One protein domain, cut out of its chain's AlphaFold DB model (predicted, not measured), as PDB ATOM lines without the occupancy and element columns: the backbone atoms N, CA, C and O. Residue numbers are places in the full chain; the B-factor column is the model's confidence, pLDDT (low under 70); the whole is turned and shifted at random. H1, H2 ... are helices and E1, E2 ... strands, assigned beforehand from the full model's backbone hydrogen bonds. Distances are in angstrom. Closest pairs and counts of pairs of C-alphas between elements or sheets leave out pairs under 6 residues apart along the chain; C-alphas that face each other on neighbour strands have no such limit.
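AT A GLANCE: This is residues 5 to 65 of the 177 residues of an uncharacterized protein of Fusobacterium mortiferum ATCC 9817 (UniProt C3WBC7). A small three-stranded sheet of E2, E1 and E3 sits in the middle of the length, with two short helices, H1 and H2, towards one end and a two-stranded hairpin, E4 and E5, towards the other. The printed part has 61 residues, with the elements in the order E1 E2 H1 H2 E3 E4 E5; the class is mixed, helices and strands, though only 27 residues are in named elements, under half. Both sheets, in the orders E2 - E1 - E3 and E4 - E5, are antiparallel. The whole is compact, with a radius of gyration of the C-alphas of 10.8 A and spans of 28 by 20 by 20 A.

IN THESE COORDINATES: E1, residues 7 to 10, starts with C-alpha 7 at (120.434, 131.183, 123.840) and is 10.4 A long. E2 is residues 15 to 17, and E3, residues 43 to 46, is 10.5 A long. H1, residues 24 to 29, is 8.8 A long; H2 is residues 31 to 34. E4 is residues 53 to 55, and E5, residues 62 to 64, ends with C-alpha 64 at (111.449, 123.311, 121.053).

HOW THE PARTS SIT: E1 is the inner strand: N 9 and O 44 of E3 are 2.8 A apart, and N 8 and O 17 of E2, its hairpin partner, 2.9 A, both within hydrogen-bond range. E2, H1 H2 and E3 form a split strand-helix-strand unit, two strands of one sheet joined through helices, with E1 between them in the sheet; its crossover is right-handed. H1 is only just on the sheet, with 5 pairs of C-alphas within 10 A, and only grazes it with residues 24 to 28; H2 is not on it. H1 and H2 are close but not clearly touching, the closest C-alphas being those of Phe 27 and Phe 34, 6.9 A. In H1 every O i to N i+4 pair is within hydrogen-bond range; H2 is too short for one. In the hairpin of E4 and E5, N 54 and O 63 are 2.9 A apart, within hydrogen-bond range. The closest C-alphas of E3 and E5, those of Tyr 44 and Ile 62, are 6.2 A apart.

THE WHOLE: The C-alphas farthest apart, of Glu 33 and Lys 65, are 29.2 A apart. The printed part has no cut and no long link, and no printed residue is under 70 in pLDDT.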
ATOM      1  N   ILE A   5     126.927 128.037 126.409       96.25
ATOM      2  CA  ILE A   5     126.231 129.122 125.709       96.25
ATOM      3  C   ILE A   5     124.770 129.097 126.147       96.25
ATOM      4  O   ILE A   5     124.128 128.053 126.070       96.25
ATOM      5  N   VAL A   6     124.244 130.242 126.571       97.19
ATOM      6  CA  VAL A   6     122.798 130.437 126.746       97.19
ATOM      7  C   VAL A   6     122.243 131.081 125.493       97.19
ATOM      8  O   VAL A   6     122.837 132.019 124.979       97.19
ATOM      9  N   TYR A   7     121.100 130.617 125.007       98.12
ATOM     10  CA  TYR A   7     120.434 131.183 123.840       98.12
ATOM     11  C   TYR A   7     119.284 132.075 124.292       98.12
ATOM     12  O   TYR A   7     118.362 131.596 124.951       98.12
ATOM     13  N   ILE A   8     119.344 133.361 123.947       97.88
ATOM     14  CA  ILE A   8     118.349 134.369 124.327       97.88
ATOM     15  C   ILE A   8     117.458 134.687 123.133       97.88
ATOM     16  O   ILE A   8     117.966 135.007 122.058       97.88
ATOM     17  N   TYR A   9     116.146 134.672 123.349       98.31
ATOM     18  CA  TYR A   9     115.125 134.937 122.340       98.31
ATOM     19  C   TYR A   9     114.276 136.150 122.726       98.31
ATOM     20  O   TYR A   9     114.049 136.387 123.912       98.31
ATOM     21  N   ASN A  10     113.809 136.918 121.739       96.88
ATOM     22  CA  ASN A  10     112.838 137.999 121.952       96.88
ATOM     23  C   ASN A  10     111.395 137.455 122.056       96.88
ATOM     24  O   ASN A  10     111.154 136.250 121.961       96.88
ATOM     25  N   LYS A  11     110.416 138.350 122.233       94.94
ATOM     26  CA  LYS A  11     108.983 138.009 122.291       94.94
ATOM     27  C   LYS A  11     108.430 137.428 120.980       94.94
ATOM     28  O   LYS A  11     107.430 136.719 121.008       94.94
ATOM     29  N   GLU A  12     109.079 137.710 119.851       96.12
ATOM     30  CA  GLU A  12     108.820 137.088 118.547       96.12
ATOM     31  C   GLU A  12     109.508 135.714 118.385       96.12
ATOM     32  O   GLU A  12     109.365 135.079 117.345       96.12
ATOM     33  N   LEU A  13     110.204 135.230 119.423       97.00
ATOM     34  CA  LEU A  13     110.961 133.976 119.461       97.00
ATOM     35  C   LEU A  13     112.149 133.922 118.490       97.00
ATOM     36  O   LEU A  13     112.613 132.851 118.106       97.00
ATOM     37  N   GLU A  14     112.695 135.077 118.126       97.25
ATOM     38  CA  GLU A  14     113.916 135.194 117.335       97.25
ATOM     39  C   GLU A  14     115.142 135.192 118.255       97.25
ATOM     40  O   GLU A  14     115.146 135.849 119.297       97.25
ATOM     41  N   LEU A  15     116.203 134.481 117.867       97.81
ATOM     42  CA  LEU A  15     117.461 134.443 118.616       97.81
ATOM     43  C   LEU A  15     118.171 135.810 118.556       97.81
ATOM     44  O   LEU A  15     118.588 136.243 117.483       97.81
ATOM     45  N   ILE A  16     118.373 136.451 119.709       97.50
ATOM     46  CA  ILE A  16     118.958 137.799 119.838       97.50
ATOM     47  C   ILE A  16     120.266 137.847 120.641       97.50
ATOM     48  O   ILE A  16     120.975 138.850 120.585       97.50
ATOM     49  N   GLY A  17     120.619 136.788 121.377       96.44
ATOM     50  CA  GLY A  17     121.808 136.781 122.233       96.44
ATOM     51  C   GLY A  17     122.345 135.381 122.516       96.44
ATOM     52  O   GLY A  17     121.592 134.410 122.518       96.44
ATOM     53  N   GLN A  18     123.662 135.289 122.718       97.25
ATOM     54  CA  GLN A  18     124.378 134.033 122.978       97.25
ATOM     55  C   GLN A  18     125.516 134.226 124.008       97.25
ATOM     56  O   GLN A  18     126.684 134.064 123.645       97.25
ATOM     57  N   PRO A  19     125.244 134.677 125.250       96.25
ATOM     58  CA  PRO A  19     126.302 134.862 126.240       96.25
ATOM     59  C   PRO A  19     126.940 133.530 126.656       96.25
ATOM     60  O   PRO A  19     126.280 132.490 126.713       96.25
ATOM     61  N   TYR A  20     128.230 133.592 126.987       94.75
ATOM     62  CA  TYR A  20     128.961 132.493 127.611       94.75
ATOM     63  C   TYR A  20     128.858 132.619 129.127       94.75
ATOM     64  O   TYR A  20     129.209 133.662 129.677       94.75
ATOM     65  N   VAL A  21     128.413 131.559 129.791       93.50
ATOM     66  CA  VAL A  21     128.186 131.534 131.244       93.50
ATOM     67  C   VAL A  21     128.797 130.278 131.855       93.50
ATOM     68  O   VAL A  21     129.049 129.300 131.146       93.50
ATOM     69  N   THR A  22     129.039 130.273 133.165       90.94
ATOM     70  CA  THR A  22     129.614 129.101 133.849       90.94
ATOM     71  C   THR A  22     128.611 127.950 133.917       90.94
ATOM     72  O   THR A  22     128.976 126.788 133.756       90.94
ATOM     73  N   ASN A  23     127.342 128.272 134.171       92.75
ATOM     74  CA  ASN A  23     126.209 127.356 134.136       92.75
ATOM     75  C   ASN A  23     124.909 128.144 133.890       92.75
ATOM     76  O   ASN A  23     124.895 129.373 133.930       92.75
ATOM     77  N   TYR A  24     123.822 127.435 133.598       94.50
ATOM     78  CA  TYR A  24     122.564 128.077 133.224       94.50
ATOM     79  C   TYR A  24     121.851 128.703 134.421       94.50
ATOM     80  O   TYR A  24     121.198 129.727 134.285       94.50
ATOM     81  N   GLU A  25     121.968 128.081 135.589       94.38
ATOM     82  CA  GLU A  25     121.322 128.521 136.819       94.38
ATOM     83  C   GLU A  25     121.828 129.913 137.237       94.38
ATOM     84  O   GLU A  25     121.019 130.780 137.541       94.38
ATOM     85  N   GLU A  26     123.132 130.174 137.113       93.25
ATOM     86  CA  GLU A  26     123.757 131.486 137.343       93.25
ATOM     87  C   GLU A  26     123.203 132.564 136.394       93.25
ATOM     88  O   GLU A  26     122.926 133.688 136.813       93.25
ATOM     89  N   PHE A  27     122.974 132.214 135.122       94.94
ATOM     90  CA  PHE A  27     122.319 133.122 134.179       94.94
ATOM     91  C   PHE A  27     120.886 133.444 134.611       94.94
ATOM     92  O   PHE A  27     120.478 134.593 134.520       94.94
ATOM     93  N   ILE A  28     120.117 132.453 135.068       93.94
ATOM     94  CA  ILE A  28     118.730 132.666 135.503       93.94
ATOM     95  C   ILE A  28     118.662 133.483 136.800       93.94
ATOM     96  O   ILE A  28     117.750 134.289 136.953       93.94
ATOM     97  N   GLU A  29     119.623 133.315 137.712       95.12
ATOM     98  CA  GLU A  29     119.700 134.088 138.957       95.12
ATOM     99  C   GLU A  29     120.056 135.567 138.724       95.12
ATOM    100  O   GLU A  29     119.523 136.431 139.423       95.12
ATOM    101  N   ASN A  30     120.935 135.875 137.759       95.12
ATOM    102  CA  ASN A  30     121.354 137.251 137.468       95.12
ATOM    103  C   ASN A  30     121.621 137.518 135.967       95.12
ATOM    104  O   ASN A  30     122.755 137.793 135.558       95.12
ATOM    105  N   PRO A  31     120.590 137.498 135.106       95.69
ATOM    106  CA  PRO A  31     120.776 137.542 133.653       95.69
ATOM    107  C   PRO A  31     121.375 138.864 133.152       95.69
ATOM    108  O   PRO A  31     122.074 138.880 132.140       95.69
ATOM    109  N   GLN A  32     121.158 139.972 133.870       96.69
ATOM    110  CA  GLN A  32     121.695 141.291 133.515       96.69
ATOM    111  C   GLN A  32     123.223 141.389 133.651       96.69
ATOM    112  O   GLN A  32     123.830 142.243 133.007       96.69
ATOM    113  N   GLU A  33     123.864 140.510 134.428       95.88
ATOM    114  CA  GLU A  33     125.330 140.423 134.497       95.88
ATOM    115  C   GLU A  33     125.935 139.928 133.177       95.88
ATOM    116  O   GLU A  33     126.978 140.414 132.738       95.88
ATOM    117  N   PHE A  34     125.235 139.016 132.502       95.44
ATOM    118  CA  PHE A  34     125.675 138.400 131.250       95.44
ATOM    119  C   PHE A  34     125.075 139.075 130.011       95.44
ATOM    120  O   PHE A  34     125.668 139.051 128.932       95.44
ATOM    121  N   TYR A  35     123.898 139.684 130.155       96.50
ATOM    122  CA  TYR A  35     123.173 140.366 129.093       96.50
ATOM    123  C   TYR A  35     122.504 141.645 129.637       96.50
ATOM    124  O   TYR A  35     121.332 141.618 130.009       96.50
ATOM    125  N   PRO A  36     123.211 142.795 129.677       96.50
ATOM    126  CA  PRO A  36     122.773 144.000 130.403       96.50
ATOM    127  C   PRO A  36     121.409 144.584 130.014       96.50
ATOM    128  O   PRO A  36     120.808 145.311 130.797       96.50
ATOM    129  N   ILE A  37     120.923 144.288 128.805       95.94
ATOM    130  CA  ILE A  37     119.611 144.738 128.315       95.94
ATOM    131  C   ILE A  37     118.491 143.714 128.566       95.94
ATOM    132  O   ILE A  37     117.403 143.863 128.008       95.94
ATOM    133  N   TRP A  38     118.757 142.661 129.347       96.31
ATOM    134  CA  TRP A  38     117.790 141.613 129.666       96.31
ATOM    135  C   TRP A  38     116.503 142.185 130.269       96.31
ATOM    136  O   TRP A  38     116.541 143.000 131.197       96.31
ATOM    137  N   ASN A  39     115.368 141.709 129.750       94.19
ATOM    138  CA  ASN A  39     114.029 142.058 130.203       94.19
ATOM    139  C   ASN A  39     113.169 140.792 130.345       94.19
ATOM    140  O   ASN A  39     112.818 140.174 129.343       94.19
ATOM    141  N   GLU A  40     112.787 140.455 131.576       89.12
ATOM    142  CA  GLU A  40     111.982 139.266 131.901       89.12
ATOM    143  C   GLU A  40     110.579 139.274 131.271       89.12
ATOM    144  O   GLU A  40     110.004 138.214 131.048       89.12
ATOM    145  N   GLU A  41     110.024 140.444 130.936       88.00
ATOM    146  CA  GLU A  41     108.678 140.544 130.351       88.00
ATOM    147  C   GLU A  41     108.633 140.207 128.852       88.00
ATOM    148  O   GLU A  41     107.553 140.049 128.282       88.00
ATOM    149  N   GLY A  42     109.785 140.132 128.179       89.81
ATOM    150  CA  GLY A  42     109.833 140.000 126.719       89.81
ATOM    151  C   GLY A  42     111.045 139.260 126.173       89.81
ATOM    152  O   GLY A  42     111.297 139.335 124.968       89.81
ATOM    153  N   MET A  43     111.807 138.593 127.038       96.38
ATOM    154  CA  MET A  43     112.938 137.763 126.650       96.38
ATOM    155  C   MET A  43     112.850 136.396 127.310       96.38
ATOM    156  O   MET A  43     112.402 136.255 128.444       96.38
ATOM    157  N   TYR A  44     113.328 135.394 126.584       96.94
ATOM    158  CA  TYR A  44     113.371 134.012 127.034       96.94
ATOM    159  C   TYR A  44     114.782 133.465 126.878       96.94
ATOM    160  O   TYR A  44     115.519 133.885 125.986       96.94
ATOM    161  N   ALA A  45     115.151 132.510 127.722       96.38
ATOM    162  CA  ALA A  45     116.439 131.840 127.657       96.38
ATOM    163  C   ALA A  45     116.260 130.329 127.521       96.38
ATOM    164  O   ALA A  45     115.292 129.760 128.023       96.38
ATOM    165  N   SER A  46     117.206 129.694 126.834       96.69
ATOM    166  CA  SER A  46     117.296 128.245 126.682       96.69
ATOM    167  C   SER A  46     118.751 127.794 126.797       96.69
ATOM    168  O   SER A  46     119.665 128.506 126.371       96.69
ATOM    169  N   LYS A  47     118.966 126.591 127.346       95.38
ATOM    170  CA  LYS A  47     120.277 125.914 127.333       95.38
ATOM    171  C   LYS A  47     120.672 125.477 125.919       95.38
ATOM    172  O   LYS A  47     121.853 125.437 125.594       95.38
ATOM    173  N   ASP A  48     119.676 125.199 125.082       95.81
ATOM    174  CA  ASP A  48     119.844 124.682 123.728       95.81
ATOM    175  C   ASP A  48     119.358 125.682 122.676       95.81
ATOM    176  O   ASP A  48     118.417 126.458 122.895       95.81
ATOM    177  N   LYS A  49     119.989 125.647 121.500       97.50
ATOM    178  CA  LYS A  49     119.527 126.409 120.341       97.50
ATOM    179  C   LYS A  49     118.280 125.747 119.763       97.50
ATOM    180  O   LYS A  49     118.340 124.589 119.363       97.50
ATOM    181  N   LEU A  50     117.198 126.507 119.669       98.12
ATOM    182  CA  LEU A  50     115.890 126.058 119.212       98.12
ATOM    183  C   LEU A  50     115.714 126.414 117.735       98.12
ATOM    184  O   LEU A  50     116.042 127.526 117.316       98.12
ATOM    185  N   GLN A  51     115.223 125.463 116.947       97.25
ATOM    186  CA  GLN A  51     114.939 125.633 115.520       97.25
ATOM    187  C   GLN A  51     113.513 126.145 115.301       97.25
ATOM    188  O   GLN A  51     113.298 127.061 114.510       97.25
ATOM    189  N   TYR A  52     112.555 125.583 116.035       97.56
ATOM    190  CA  TYR A  52     111.139 125.922 116.009       97.56
ATOM    191  C   TYR A  52     110.664 126.242 117.433       97.56
ATOM    192  O   TYR A  52     109.928 125.466 118.049       97.56
ATOM    193  N   PRO A  53     111.095 127.386 117.989       97.56
ATOM    194  CA  PRO A  53     110.750 127.757 119.351       97.56
ATOM    195  C   PRO A  53     109.240 127.950 119.534       97.56
ATOM    196  O   PRO A  53     108.522 128.423 118.649       97.56
ATOM    197  N   ILE A  54     108.763 127.616 120.729       97.81
ATOM    198  CA  ILE A  54     107.404 127.880 121.206       97.81
ATOM    199  C   ILE A  54     107.434 128.175 122.708       97.81
ATOM    200  O   ILE A  54     108.290 127.665 123.430       97.81
ATOM    201  N   ILE A  55     106.486 128.988 123.180       96.44
ATOM    202  CA  ILE A  55     106.252 129.180 124.613       96.44
ATOM    203  C   ILE A  55     105.284 128.116 125.111       96.44
ATOM    204  O   ILE A  55     104.151 127.999 124.635       96.44
ATOM    205  N   ASP A  56     105.741 127.350 126.088       94.94
ATOM    206  CA  ASP A  56     104.925 126.384 126.787       94.94
ATOM    207  C   ASP A  56     103.855 127.098 127.625       94.94
ATOM    208  O   ASP A  56     104.161 127.941 128.466       94.94
ATOM    209  N   LYS A  57     102.580 126.783 127.386       92.50
ATOM    210  CA  LYS A  57     101.457 127.508 128.005       92.50
ATOM    211  C   LYS A  57     101.320 127.253 129.506       92.50
ATOM    212  O   LYS A  57     100.685 128.058 130.182       92.50
ATOM    213  N   GLU A  58     101.854 126.145 130.011       93.31
ATOM    214  CA  GLU A  58     101.731 125.765 131.421       93.31
ATOM    215  C   GLU A  58     102.868 126.359 132.249       93.31
ATOM    216  O   GLU A  58     102.642 126.897 133.331       93.31
ATOM    217  N   THR A  59     104.090 126.289 131.722       92.75
ATOM    218  CA  THR A  59     105.297 126.752 132.420       92.75
ATOM    219  C   THR A  59     105.698 128.183 132.067       92.75
ATOM    220  O   THR A  59     106.486 128.786 132.792       92.75
ATOM    221  N   ASN A  60     105.161 128.740 130.976       89.81
ATOM    222  CA  ASN A  60     105.567 130.018 130.379       89.81
ATOM    223  C   ASN A  60     107.058 130.069 129.980       89.81
ATOM    224  O   ASN A  60     107.643 131.145 129.857       89.81
ATOM    225  N   LEU A  61     107.683 128.903 129.779       93.06
ATOM    226  CA  LEU A  61     109.074 128.774 129.351       93.06
ATOM    227  C   LEU A  61     109.161 128.527 127.845       93.06
ATOM    228  O   LEU A  61     108.283 127.902 127.247       93.06
ATOM    229  N   ILE A  62     110.247 128.991 127.228       96.81
ATOM    230  CA  ILE A  62     110.551 128.666 125.835       96.81
ATOM    231  C   ILE A  62     111.056 127.224 125.727       96.81
ATOM    232  O   ILE A  62     111.847 126.762 126.549       96.81
ATOM    233  N   ARG A  63     110.613 126.514 124.693       97.31
ATOM    234  CA  ARG A  63     111.070 125.164 124.357       97.31
ATOM    235  C   ARG A  63     111.033 124.932 122.850       97.31
ATOM    236  O   ARG A  63     110.468 125.725 122.102       97.31
ATOM    237  N   GLU A  64     111.614 123.822 122.416       97.88
ATOM    238  CA  GLU A  64     111.449 123.311 121.053       97.88
ATOM    239  C   GLU A  64     110.015 122.791 120.862       97.88
ATOM    240  O   GLU A  64     109.434 122.190 121.780       97.88
ATOM    241  N   LYS A  65     109.440 123.004 119.675       97.31
ATOM    242  CA  LYS A  65     108.186 122.340 119.308       97.31
ATOM    243  C   LYS A  65     108.369 120.826 119.309       97.31
ATOM    244  O   LYS A  65     109.400 120.291 118.901       97.31
TER     245      LYS A  65